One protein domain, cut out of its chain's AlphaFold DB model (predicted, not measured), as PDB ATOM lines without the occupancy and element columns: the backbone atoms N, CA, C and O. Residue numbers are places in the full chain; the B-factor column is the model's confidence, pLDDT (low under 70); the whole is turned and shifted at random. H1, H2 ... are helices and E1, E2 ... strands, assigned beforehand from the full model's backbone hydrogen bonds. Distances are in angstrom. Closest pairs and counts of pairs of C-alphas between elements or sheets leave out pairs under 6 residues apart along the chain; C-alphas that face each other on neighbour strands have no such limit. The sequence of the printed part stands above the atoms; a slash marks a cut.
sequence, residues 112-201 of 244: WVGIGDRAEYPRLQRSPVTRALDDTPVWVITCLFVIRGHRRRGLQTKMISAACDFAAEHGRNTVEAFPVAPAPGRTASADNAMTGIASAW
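This is residues 112 to 201 of the 244 residues of an uncharacterized protein of Streptomyces sp. CNZ287 (UniProt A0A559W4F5). With little regular structure, the domain is a ribbon of two antiparallel strands, E1 and E2, with helix H2 packed on it and short H1 in the loop joining the strands. Residues 170 to 201 have no named element; 175 to 176 pair with E2, parallel. The 90 printed residues run E1, H1, E2, H2, a mixed class with only 34 in named elements. The whole is compact, radius of gyration of the C-alphas 13.4 A, spans 36 by 30 by 19 A.

E1, residues 112 to 117, and E2, residues 139 to 146, are antiparallel at 170 degrees; N 114 and O 143 are 2.9 A apart, within hydrogen-bond range. H2, residues 155 to 169, has every O i to N i+4 pair within range; its closest C-alphas to E1 are Met 159 and Val 113, 6.3 A. H1, residues 122 to 126, has 0 of 1 such pairs, but 1 of 2 O i to N i+3 pairs; it is apart from H2.

E1 begins at C-alpha 112 (-5.715, 19.921, -21.949). E2 spans 21.1 A. H2, 20.9 A, ends at C-alpha 169 (7.103, 33.445, -24.073).

The printed part has no cut. H1 to E2 is a long link. Residues 187 to 196 have pLDDT under 70.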
ATOM      1  N   TRP A 112      -6.461  18.917 -22.706       82.12
ATOM      2  CA  TRP A 112      -5.715  19.921 -21.949       82.12
ATOM      3  C   TRP A 112      -4.252  19.512 -21.769       82.12
ATOM      4  O   TRP A 112      -3.898  18.330 -21.864       82.12
ATOM      5  N   VAL A 113      -3.420  20.505 -21.460       84.81
ATOM      6  CA  VAL A 113      -2.030  20.348 -21.035       84.81
ATOM      7  C   VAL A 113      -1.811  21.152 -19.756       84.81
ATOM      8  O   VAL A 113      -2.227  22.304 -19.673       84.81
ATOM      9  N   GLY A 114      -1.215  20.524 -18.746       85.94
ATOM     10  CA  GLY A 114      -0.768  21.194 -17.527       85.94
ATOM     11  C   GLY A 114       0.728  21.460 -17.608       85.94
ATOM     12  O   GLY A 114       1.493  20.512 -17.782       85.94
ATOM     13  N   ILE A 115       1.134  22.719 -17.466       90.19
ATOM     14  CA  ILE A 115       2.531  23.163 -17.445       90.19
ATOM     15  C   ILE A 115       2.717  24.240 -16.370       90.19
ATOM     16  O   ILE A 115       1.803  25.029 -16.137       90.19
ATOM     17  N   GLY A 116       3.879  24.271 -15.725       89.56
ATOM     18  CA  GLY A 116       4.223  25.307 -14.751       89.56
ATOM     19  C   GLY A 116       5.600  25.089 -14.140       89.56
ATOM     20  O   GLY A 116       6.306  24.156 -14.522       89.56
ATOM     21  N   ASP A 117       5.974  25.928 -13.177       89.81
ATOM     22  CA  ASP A 117       7.260  25.823 -12.486       89.81
ATOM     23  C   ASP A 117       7.352  24.517 -11.685       89.81
ATOM     24  O   ASP A 117       6.465  24.189 -10.894       89.81
ATOM     25  N   ARG A 118       8.438  23.756 -11.868       87.50
ATOM     26  CA  ARG A 118       8.660  22.492 -11.153       87.50
ATOM     27  C   ARG A 118       8.594  22.659  -9.628       87.50
ATOM     28  O   ARG A 118       8.139  21.743  -8.929       87.50
ATOM     29  N   ALA A 119       9.018  23.805  -9.093       85.12
ATOM     30  CA  ALA A 119       8.962  24.095  -7.661       85.12
ATOM     31  C   ALA A 119       7.517  24.152  -7.119       85.12
ATOM     32  O   ALA A 119       7.286  23.848  -5.948       85.12
ATOM     33  N   GLU A 120       6.533  24.446  -7.973       85.62
ATOM     34  CA  GLU A 120       5.113  24.531  -7.608       85.62
ATOM     35  C   GLU A 120       4.412  23.163  -7.547       85.62
ATOM     36  O   GLU A 120       3.249  23.075  -7.145       85.62
ATOM     37  N   TYR A 121       5.114  22.066  -7.866       82.50
ATOM     38  CA  TYR A 121       4.562  20.708  -7.848       82.50
ATOM     39  C   TYR A 121       5.216  19.807  -6.779       82.50
ATOM     40  O   TYR A 121       5.998  18.907  -7.105       82.50
ATOM     41  N   PRO A 122       4.826  19.915  -5.489       80.31
ATOM     42  CA  PRO A 122       5.395  19.121  -4.392       80.31
ATOM     43  C   PRO A 122       5.317  17.598  -4.554       80.31
ATOM     44  O   PRO A 122       6.002  16.861  -3.846       80.31
ATOM     45  N   ARG A 123       4.423  17.086  -5.411       77.38
ATOM     46  CA  ARG A 123       4.341  15.644  -5.707       77.38
ATOM     47  C   ARG A 123       5.498  15.176  -6.591       77.38
ATOM     48  O   ARG A 123       6.013  14.092  -6.346       77.38
ATOM     49  N   LEU A 124       5.939  15.998  -7.547       81.06
ATOM     50  CA  LEU A 124       7.070  15.665  -8.419       81.06
ATOM     51  C   LEU A 124       8.381  15.614  -7.636       81.06
ATOM     52  O   LEU A 124       9.199  14.733  -7.872       81.06
ATOM     53  N   GLN A 125       8.528  16.495  -6.644       75.94
ATOM     54  CA  GLN A 125       9.703  16.550  -5.768       75.94
ATOM     55  C   GLN A 125       9.869  15.301  -4.890       75.94
ATOM     56  O   GLN A 125      10.973  14.969  -4.472       75.94
ATOM     57  N   ARG A 126       8.769  14.596  -4.603       79.19
ATOM     58  CA  ARG A 126       8.758  13.407  -3.735       79.19
ATOM     59  C   ARG A 126       8.808  12.088  -4.502       79.19
ATOM     60  O   ARG A 126       9.012  11.044  -3.891       79.19
ATOM     61  N   SER A 127       8.576  12.116  -5.810       78.44
ATOM     62  CA  SER A 127       8.468  10.913  -6.628       78.44
ATOM     63  C   SER A 127       9.847  10.481  -7.142       78.44
ATOM     64  O   SER A 127      10.514  11.265  -7.819       78.44
ATOM     65  N   PRO A 128      10.276   9.230  -6.887       76.81
ATOM     66  CA  PRO A 128      11.525   8.699  -7.434       76.81
ATOM     67  C   PRO A 128      11.538   8.645  -8.966       76.81
ATOM     68  O   PRO A 128      12.599   8.761  -9.568       76.81
ATOM     69  N   VAL A 129      10.363   8.482  -9.586       77.00
ATOM     70  CA  VAL A 129      10.197   8.331 -11.041       77.00
ATOM     71  C   VAL A 129      10.312   9.670 -11.770       77.00
ATOM     72  O   VAL A 129      10.737   9.713 -12.914       77.00
ATOM     73  N   THR A 130       9.951  10.769 -11.107       81.88
ATOM     74  CA  THR A 130       9.960  12.120 -11.690       81.88
ATOM     75  C   THR A 130      11.013  13.000 -11.028       81.88
ATOM     76  O   THR A 130      10.799  14.203 -10.861       81.88
ATOM     77  N   ARG A 131      12.111  12.400 -10.556       81.38
ATOM     78  CA  ARG A 131      13.219  13.125  -9.929       81.38
ATOM     79  C   ARG A 131      13.802  14.128 -10.928       81.38
ATOM     80  O   ARG A 131      13.902  13.813 -12.106       81.38
ATOM     81  N   ALA A 132      14.171  15.310 -10.435       82.56
ATOM     82  CA  ALA A 132      14.854  16.311 -11.243       82.56
ATOM     83  C   ALA A 132      16.163  15.724 -11.782       82.56
ATOM     84  O   ALA A 132      16.850  14.993 -11.060       82.56
ATOM     85  N   LEU A 133      16.490  16.027 -13.034       80.25
ATOM     86  CA  LEU A 133      17.758  15.608 -13.630       80.25
ATOM     87  C   LEU A 133      18.944  16.327 -12.976       80.25
ATOM     88  O   LEU A 133      19.962  15.698 -12.693       80.25
ATOM     89  N   ASP A 134      18.778  17.618 -12.701       82.88
ATOM     90  CA  ASP A 134      19.749  18.496 -12.057       82.88
ATOM     91  C   ASP A 134      19.034  19.669 -11.347       82.88
ATOM     92  O   ASP A 134      17.807  19.671 -11.206       82.88
ATOM     93  N   ASP A 135      19.806  20.651 -10.876       84.25
ATOM     94  CA  ASP A 135      19.303  21.839 -10.173       84.25
ATOM     95  C   ASP A 135      18.835  22.963 -11.123       84.25
ATOM     96  O   ASP A 135      18.521  24.069 -10.669       84.25
ATOM     97  N   THR A 136      18.781  22.721 -12.438       85.06
ATOM     98  CA  THR A 136      18.332  23.725 -13.409       85.06
ATOM     99  C   THR A 136      16.859  24.065 -13.163       85.06
ATOM    100  O   THR A 136      16.009  23.169 -13.139       85.06
ATOM    101  N   PRO A 137      16.493  25.352 -13.017       84.31
ATOM    102  CA  PRO A 137      15.094  25.745 -12.930       84.31
ATOM    103  C   PRO A 137      14.366  25.445 -14.243       84.31
ATOM    104  O   PRO A 137      14.658  26.040 -15.282       84.31
ATOM    105  N   VAL A 138      13.387  24.545 -14.188       89.38
ATOM    106  CA  VAL A 138      12.607  24.118 -15.354       89.38
ATOM    107  C   VAL A 138      11.119  24.325 -15.130       89.38
ATOM    108  O   VAL A 138      10.602  24.226 -14.011       89.38
ATOM    109  N   TRP A 139      10.407  24.574 -16.225       93.12
ATOM    110  CA  TRP A 139       8.976  24.298 -16.249       93.12
ATOM    111  C   TRP A 139       8.747  22.833 -16.579       93.12
ATOM    112  O   TRP A 139       9.563  22.204 -17.241       93.12
ATOM    113  N   VAL A 140       7.643  22.271 -16.109       89.44
ATOM    114  CA  VAL A 140       7.347  20.850 -16.262       89.44
ATOM    115  C   VAL A 140       5.955  20.651 -16.828       89.44
ATOM    116  O   VAL A 140       4.984  21.220 -16.330       89.44
ATOM    117  N   ILE A 141       5.848  19.819 -17.864       90.19
ATOM    118  CA  ILE A 141       4.554  19.342 -18.353       90.19
ATOM    119  C   ILE A 141       4.112  18.186 -17.456       90.19
ATOM    120  O   ILE A 141       4.687  17.097 -17.465       90.19
ATOM    121  N   THR A 142       3.081  18.439 -16.654       84.50
ATOM    122  CA  THR A 142       2.604  17.520 -15.609       84.50
ATOM    123  C   THR A 142       1.484  16.611 -16.081       84.50
ATOM    124  O   THR A 142       1.361  15.487 -15.595       84.50
ATOM    125  N   CYS A 143       0.666  17.078 -17.026       83.19
ATOM    126  CA  CYS A 143      -0.377  16.263 -17.625       83.19
ATOM    127  C   CYS A 143      -0.695  16.672 -19.067       83.19
ATOM    128  O   CYS A 143      -0.579  17.831 -19.454       83.19
ATOM    129  N   LEU A 144      -1.143  15.694 -19.843       80.44
ATOM    130  CA  LEU A 144      -1.609  15.766 -21.216       80.44
ATOM    131  C   LEU A 144      -2.814  14.841 -21.333       80.44
ATOM    132  O   LEU A 144      -2.701  13.621 -21.192       80.44
ATOM    133  N   PHE A 145      -3.971  15.407 -21.652       81.94
ATOM    134  CA  PHE A 145      -5.198  14.636 -21.782       81.94
ATOM    135  C   PHE A 145      -5.910  14.949 -23.090       81.94
ATOM    136  O   PHE A 145      -5.993  16.096 -23.511       81.94
ATOM    137  N   VAL A 146      -6.449  13.908 -23.726       80.69
ATOM    138  CA  VAL A 146      -7.321  14.016 -24.900       80.69
ATOM    139  C   VAL A 146      -8.490  13.054 -24.713       80.69
ATOM    140  O   VAL A 146      -8.283  11.857 -24.454       80.69
ATOM    141  N   ILE A 147      -9.717  13.554 -24.878       79.88
ATOM    142  CA  ILE A 147     -10.927  12.729 -24.775       79.88
ATOM    143  C   ILE A 147     -10.898  11.607 -25.819       79.88
ATOM    144  O   ILE A 147     -10.411  11.783 -26.937       79.88
ATOM    145  N   ARG A 148     -11.421  10.427 -25.463       78.44
ATOM    146  CA  ARG A 148     -11.252   9.182 -26.237       78.44
ATOM    147  C   ARG A 148     -11.578   9.329 -27.731       78.44
ATOM    148  O   ARG A 148     -10.786   8.877 -28.554       78.44
ATOM    149  N   GLY A 149     -12.682   9.994 -28.079       81.81
ATOM    150  CA  GLY A 149     -13.125  10.185 -29.472       81.81
ATOM    151  C   GLY A 149     -12.222  11.084 -30.332       81.81
ATOM    152  O   GLY A 149     -12.319  11.070 -31.561       81.81
ATOM    153  N   HIS A 150     -11.312  11.834 -29.704       82.00
ATOM    154  CA  HIS A 150     -10.423  12.799 -30.359       82.00
ATOM    155  C   HIS A 150      -8.947  12.368 -30.346       82.00
ATOM    156  O   HIS A 150      -8.080  13.075 -30.863       82.00
ATOM    157  N   ARG A 151      -8.643  11.185 -29.795       82.88
ATOM    158  CA  ARG A 151      -7.290  10.605 -29.795       82.88
ATOM    159  C   ARG A 151      -6.853  10.194 -31.205       82.88
ATOM    160  O   ARG A 151      -7.679  10.020 -32.095       82.88
ATOM    161  N   ARG A 152      -5.539   9.988 -31.383       80.69
ATOM    162  CA  ARG A 152      -4.891   9.596 -32.658       80.69
ATOM    163  C   ARG A 152      -5.033  10.625 -33.793       80.69
ATOM    164  O   ARG A 152      -4.888  10.285 -34.955       80.69
ATOM    165  N   ARG A 153      -5.284  11.891 -33.446       85.81
ATOM    166  CA  ARG A 153      -5.380  13.024 -34.386       85.81
ATOM    167  C   ARG A 153      -4.220  14.025 -34.248       85.81
ATOM    168  O   ARG A 153      -4.353  15.180 -34.632       85.81
ATOM    169  N   GLY A 154      -3.123  13.624 -33.598       84.81
ATOM    170  CA  GLY A 154      -1.952  14.486 -33.361       84.81
ATOM    171  C   GLY A 154      -2.145  15.597 -32.316       84.81
ATOM    172  O   GLY A 154      -1.294  16.472 -32.191       84.81
ATOM    173  N   LEU A 155      -3.244  15.587 -31.550       85.31
ATOM    174  CA  LEU A 155      -3.548  16.656 -30.588       85.31
ATOM    175  C   LEU A 155      -2.517  16.774 -29.453       85.31
ATOM    176  O   LEU A 155      -2.203  17.891 -29.063       85.31
ATOM    177  N   GLN A 156      -1.951  15.665 -28.958       82.88
ATOM    178  CA  GLN A 156      -0.897  15.726 -27.933       82.88
ATOM    179  C   GLN A 156       0.336  16.486 -28.431       82.88
ATOM    180  O   GLN A 156       0.810  17.369 -27.732       82.88
ATOM    181  N   THR A 157       0.801  16.223 -29.655       82.94
ATOM    182  CA  THR A 157       1.935  16.942 -30.256       82.94
ATOM    183  C   THR A 157       1.663  18.440 -30.374       82.94
ATOM    184  O   THR A 157       2.525  19.250 -30.037       82.94
ATOM    185  N   LYS A 158       0.448  18.823 -30.793       85.62
ATOM    186  CA  LYS A 158       0.044  20.236 -30.865       85.62
ATOM    187  C   LYS A 158       0.031  20.898 -29.486       85.62
ATOM    188  O   LYS A 158       0.546  21.999 -29.348       85.62
ATOM    189  N   MET A 159      -0.506  20.217 -28.472       87.88
ATOM    190  CA  MET A 159      -0.536  20.732 -27.098       87.88
ATOM    191  C   MET A 159       0.861  20.839 -26.481       87.88
ATOM    192  O   MET A 159       1.136  21.830 -25.819       87.88
ATOM    193  N   ILE A 160       1.748  19.868 -26.723       85.62
ATOM    194  CA  ILE A 160       3.154  19.940 -26.295       85.62
ATOM    195  C   ILE A 160       3.829  21.153 -26.937       85.62
ATOM    196  O   ILE A 160       4.491  21.907 -26.239       85.62
ATOM    197  N   SER A 161       3.622  21.372 -28.243       85.19
ATOM    198  CA  SER A 161       4.169  22.552 -28.924       85.19
ATOM    199  C   SER A 161       3.674  23.841 -28.281       85.19
ATOM    200  O   SER A 161       4.490  24.635 -27.845       85.19
ATOM    201  N   ALA A 162       2.356  23.990 -28.132       86.31
ATOM    202  CA  ALA A 162       1.767  25.186 -27.543       86.31
ATOM    203  C   ALA A 162       2.243  25.428 -26.101       86.31
ATOM    204  O   ALA A 162       2.453  26.568 -25.707       86.31
ATOM    205  N   ALA A 163       2.440  24.369 -25.311       86.81
ATOM    206  CA  ALA A 163       2.974  24.484 -23.958       86.81
ATOM    207  C   ALA A 163       4.449  24.922 -23.951       86.81
ATOM    208  O   ALA A 163       4.834  25.741 -23.122       86.81
ATOM    209  N   CYS A 164       5.269  24.415 -24.877       87.19
ATOM    210  CA  CYS A 164       6.649  24.868 -25.049       87.19
ATOM    211  C   CYS A 164       6.722  26.327 -25.520       87.19
ATOM    212  O   CYS A 164       7.507  27.089 -24.964       87.19
ATOM    213  N   ASP A 165       5.888  26.715 -26.486       86.31
ATOM    214  CA  ASP A 165       5.806  28.092 -26.986       86.31
ATOM    215  C   ASP A 165       5.399  29.040 -25.844       86.31
ATOM    216  O   ASP A 165       6.072  30.035 -25.584       86.31
ATOM    217  N   PHE A 166       4.390  28.653 -25.057       87.06
ATOM    218  CA  PHE A 166       3.971  29.380 -23.857       87.06
ATOM    219  C   PHE A 166       5.098  29.508 -22.819       87.06
ATOM    220  O   PHE A 166       5.297  30.578 -22.250       87.06
ATOM    221  N   ALA A 167       5.866  28.444 -22.567       86.12
ATOM    222  CA  ALA A 167       7.007  28.498 -21.654       86.12
ATOM    223  C   ALA A 167       8.095  29.463 -22.159       86.12
ATOM    224  O   ALA A 167       8.612  30.269 -21.380       86.12
ATOM    225  N   ALA A 168       8.394  29.428 -23.460       83.50
ATOM    226  CA  ALA A 168       9.370  30.310 -24.093       83.50
ATOM    227  C   ALA A 168       8.951  31.787 -24.010       83.50
ATOM    228  O   ALA A 168       9.766  32.630 -23.632       83.50
ATOM    229  N   GLU A 169       7.673  32.098 -24.255       89.50
ATOM    230  CA  GLU A 169       7.103  33.445 -24.073       89.50
ATOM    231  C   GLU A 169       7.258  33.964 -22.632       89.50
ATOM    232  O   GLU A 169       7.369  35.169 -22.409       89.50
ATOM    233  N   HIS A 170       7.336  33.060 -21.651       88.06
ATOM    234  CA  HIS A 170       7.555  33.373 -20.233       88.06
ATOM    235  C   HIS A 170       9.033  33.284 -19.811       88.06
ATOM    236  O   HIS A 170       9.342  33.183 -18.617       88.06
ATOM    237  N   GLY A 171       9.957  33.317 -20.778       87.69
ATOM    238  CA  GLY A 171      11.403  33.334 -20.546       87.69
ATOM    239  C   GLY A 171      11.972  32.000 -20.066       87.69
ATOM    240  O   GLY A 171      13.028  31.972 -19.430       87.69
ATOM    241  N   ARG A 172      11.271  30.887 -20.310       87.00
ATOM    242  CA  ARG A 172      11.725  29.547 -19.927       87.00
ATOM    243  C   ARG A 172      12.341  28.850 -21.124       87.00
ATOM    244  O   ARG A 172      11.676  28.574 -22.113       87.00
ATOM    245  N   ASN A 173      13.615  28.511 -20.981       84.94
ATOM    246  CA  ASN A 173      14.400  27.866 -22.034       84.94
ATOM    247  C   ASN A 173      14.398  26.335 -21.923       84.94
ATOM    248  O   ASN A 173      14.993  25.651 -22.751       84.94
ATOM    249  N   THR A 174      13.761  25.783 -20.885       87.56
ATOM    250  CA  THR A 174      13.783  24.349 -20.598       87.56
ATOM    251  C   THR A 174      12.430  23.892 -20.070       87.56
ATOM    252  O   THR A 174      11.884  24.473 -19.126       87.56
ATOM    253  N   VAL A 175      11.904  22.834 -20.695       88.81
ATOM    254  CA  VAL A 175      10.676  22.151 -20.287       88.81
ATOM    255  C   VAL A 175      10.988  20.679 -20.041       88.81
ATOM    256  O   VAL A 175      11.457  19.980 -20.935       88.81
ATOM    257  N   GLU A 176      10.712  20.214 -18.831       88.62
ATOM    258  CA  GLU A 176      10.853  18.822 -18.418       88.62
ATOM    259  C   GLU A 176       9.533  18.061 -18.611       88.62
ATOM    260  O   GLU A 176       8.437  18.619 -18.483       88.62
ATOM    261  N   ALA A 177       9.624  16.765 -18.908       86.62
ATOM    262  CA  ALA A 177       8.475  15.877 -19.005       86.62
ATOM    263  C   ALA A 177       8.857  14.411 -18.797       86.62
ATOM    264  O   ALA A 177      10.024  14.039 -18.874       86.62
ATOM    265  N   PHE A 178       7.846  13.566 -18.588       84.25
ATOM    266  CA  PHE A 178       8.026  12.150 -18.250       84.25
ATOM    267  C   PHE A 178       7.167  11.260 -19.155       84.25
ATOM    268  O   PHE A 178       6.211  10.639 -18.677       84.25
ATOM    269  N   PRO A 179       7.419  11.243 -20.476       82.56
ATOM    270  CA  PRO A 179       6.570  10.508 -21.397       82.56
ATOM    271  C   PRO A 179       6.606   9.004 -21.146       82.56
ATOM    272  O   PRO A 179       7.645   8.430 -20.827       82.56
ATOM    273  N   VAL A 180       5.483   8.340 -21.408       80.06
ATOM    274  CA  VAL A 180       5.431   6.879 -21.446       80.06
ATOM    275  C   VAL A 180       5.833   6.377 -22.827       80.06
ATOM    276  O   VAL A 180       5.317   6.837 -23.850       80.06
ATOM    277  N   ALA A 181       6.728   5.394 -22.853       80.19
ATOM    278  CA  ALA A 181       7.093   4.629 -24.037       80.19
ATOM    279  C   ALA A 181       6.521   3.204 -23.911       80.19
ATOM    280  O   ALA A 181       7.121   2.365 -23.242       80.19
ATOM    281  N   PRO A 182       5.342   2.908 -24.493       73.62
ATOM    282  CA  PRO A 182       4.806   1.550 -24.495       73.62
ATOM    283  C   PRO A 182       5.735   0.601 -25.257       73.62
ATOM    284  O   PRO A 182       6.273   0.975 -26.300       73.62
ATOM    285  N   ALA A 183       5.856  -0.641 -24.784       74.94
ATOM    286  CA  ALA A 183       6.565  -1.689 -25.512       74.94
ATOM    287  C   ALA A 183       5.987  -1.881 -26.935       74.94
ATOM    288  O   ALA A 183       4.788  -1.643 -27.148       74.94
ATOM    289  N   PRO A 184       6.794  -2.339 -27.910       74.19
ATOM    290  CA  PRO A 184       6.327  -2.587 -29.273       74.19
ATOM    291  C   PRO A 184       5.048  -3.437 -29.302       74.19
ATOM    292  O   PRO A 184       4.940  -4.453 -28.618       74.19
ATOM    293  N   GLY A 185       4.043  -2.995 -30.064       72.44
ATOM    294  CA  GLY A 185       2.745  -3.676 -30.165       72.44
ATOM    295  C   GLY A 185       1.793  -3.472 -28.975       72.44
ATOM    296  O   GLY A 185       0.672  -3.983 -29.004       72.44
ATOM    297  N   ARG A 186       2.177  -2.711 -27.942       70.19
ATOM    298  CA  ARG A 186       1.315  -2.376 -26.796       70.19
ATOM    299  C   ARG A 186       0.792  -0.943 -26.893       70.19
ATOM    300  O   ARG A 186       1.423  -0.055 -27.455       70.19
ATOM    301  N   THR A 187      -0.378  -0.707 -26.303       67.00
ATOM    302  CA  THR A 187      -0.930   0.641 -26.114       67.00
ATOM    303  C   THR A 187      -0.847   1.008 -24.637       67.00
ATOM    304  O   THR A 187      -1.135   0.176 -23.780       67.00
ATOM    305  N   ALA A 188      -0.443   2.242 -24.322       66.00
ATOM    306  CA  ALA A 188      -0.561   2.737 -22.953       66.00
ATOM    307  C   ALA A 188      -2.042   2.837 -22.569       66.00
ATOM    308  O   ALA A 188      -2.876   3.284 -23.367       66.00
ATOM    309  N   SER A 189      -2.360   2.453 -21.333       59.22
ATOM    310  CA  SER A 189      -3.671   2.728 -20.752       59.22
ATOM    311  C   SER A 189      -3.879   4.240 -20.623       59.22
ATOM    312  O   SER A 189      -2.927   5.024 -20.587       59.22
ATOM    313  N   ALA A 190      -5.143   4.663 -20.545       55.69
ATOM    314  CA  ALA A 190      -5.474   6.068 -20.307       55.69
ATOM    315  C   ALA A 190      -4.859   6.591 -18.996       55.69
ATOM    316  O   ALA A 190      -4.472   7.754 -18.940       55.69
ATOM    317  N   ASP A 191      -4.726   5.711 -18.003       51.44
ATOM    318  CA  ASP A 191      -4.214   6.033 -16.670       51.44
ATOM    319  C   ASP A 191      -2.698   6.258 -16.680       51.44
ATOM    320  O   ASP A 191      -2.185   7.081 -15.926       51.44
ATOM    321  N   ASN A 192      -1.985   5.598 -17.599       55.94
ATOM    322  CA  ASN A 192      -0.528   5.663 -17.672       55.94
ATOM    323  C   ASN A 192      -0.054   6.669 -18.735       55.94
ATOM    324  O   ASN A 192       1.050   7.179 -18.644       55.94
ATOM    325  N   ALA A 193      -0.877   7.013 -19.730       60.59
ATOM    326  CA  ALA A 193      -0.513   7.954 -20.798       60.59
ATOM    327  C   ALA A 193      -0.653   9.441 -20.415       60.59
ATOM    328  O   ALA A 193      -0.489  10.307 -21.281       60.59
ATOM    329  N   MET A 194      -1.000   9.753 -19.158       58.44
ATOM    330  CA  MET A 194      -1.344  11.117 -18.742       58.44
ATOM    331  C   MET A 194      -0.173  12.097 -18.820       58.44
ATOM    332  O   MET A 194      -0.406  13.292 -18.860       58.44
ATOM    333  N   THR A 195       1.071  11.627 -18.864       65.94
ATOM    334  CA  THR A 195       2.274  12.458 -19.046       65.94
ATOM    335  C   THR A 195       2.691  12.587 -20.518       65.94
ATOM    336  O   THR A 195       3.717  13.185 -20.837       65.94
ATOM    337  N   GLY A 196       1.875  12.061 -21.440       65.12
ATOM    338  CA  GLY A 196       2.146  12.018 -22.876       65.12
ATOM    339  C   GLY A 196       2.840  10.728 -23.322       65.12
ATOM    340  O   GLY A 196       3.450  10.019 -22.528       65.12
ATOM    341  N   ILE A 197       2.735  10.412 -24.615       74.25
ATOM    342  CA  ILE A 197       3.449   9.286 -25.240       74.25
ATOM    343  C   ILE A 197       4.769   9.791 -25.818       74.25
ATOM    344  O   ILE A 197       4.770  10.836 -26.463       74.25
ATOM    345  N   ALA A 198       5.865   9.043 -25.657       77.69
ATOM    346  CA  ALA A 198       7.206   9.450 -26.100       77.69
ATOM    347  C   ALA A 198       7.257   9.899 -27.570       77.69
ATOM    348  O   ALA A 198       7.853  10.926 -27.887       77.69
ATOM    349  N   SER A 199       6.536   9.214 -28.462       75.81
ATOM    350  CA  SER A 199       6.464   9.580 -29.883       75.81
ATOM    351  C   SER A 199       5.825  10.948 -30.157       75.81
ATOM    352  O   SER A 199       6.088  11.537 -31.202       75.81
ATOM    353  N   ALA A 200       5.022  11.492 -29.237       72.94
ATOM    354  CA  ALA A 200       4.414  12.816 -29.387       72.94
ATOM    355  C   ALA A 200       5.413  13.970 -29.181       72.94
ATOM    356  O   ALA A 200       5.124  15.087 -29.615       72.94
ATOM    357  N   TRP A 201       6.560  13.698 -28.547       72.56
ATOM    358  CA  TRP A 201       7.614  14.672 -28.248       72.56
ATOM    359  C   TRP A 201       8.637  14.820 -29.384       72.56
ATOM    360  O   TRP A 201       9.295  15.855 -29.484       72.56
TER     361      TRP A 201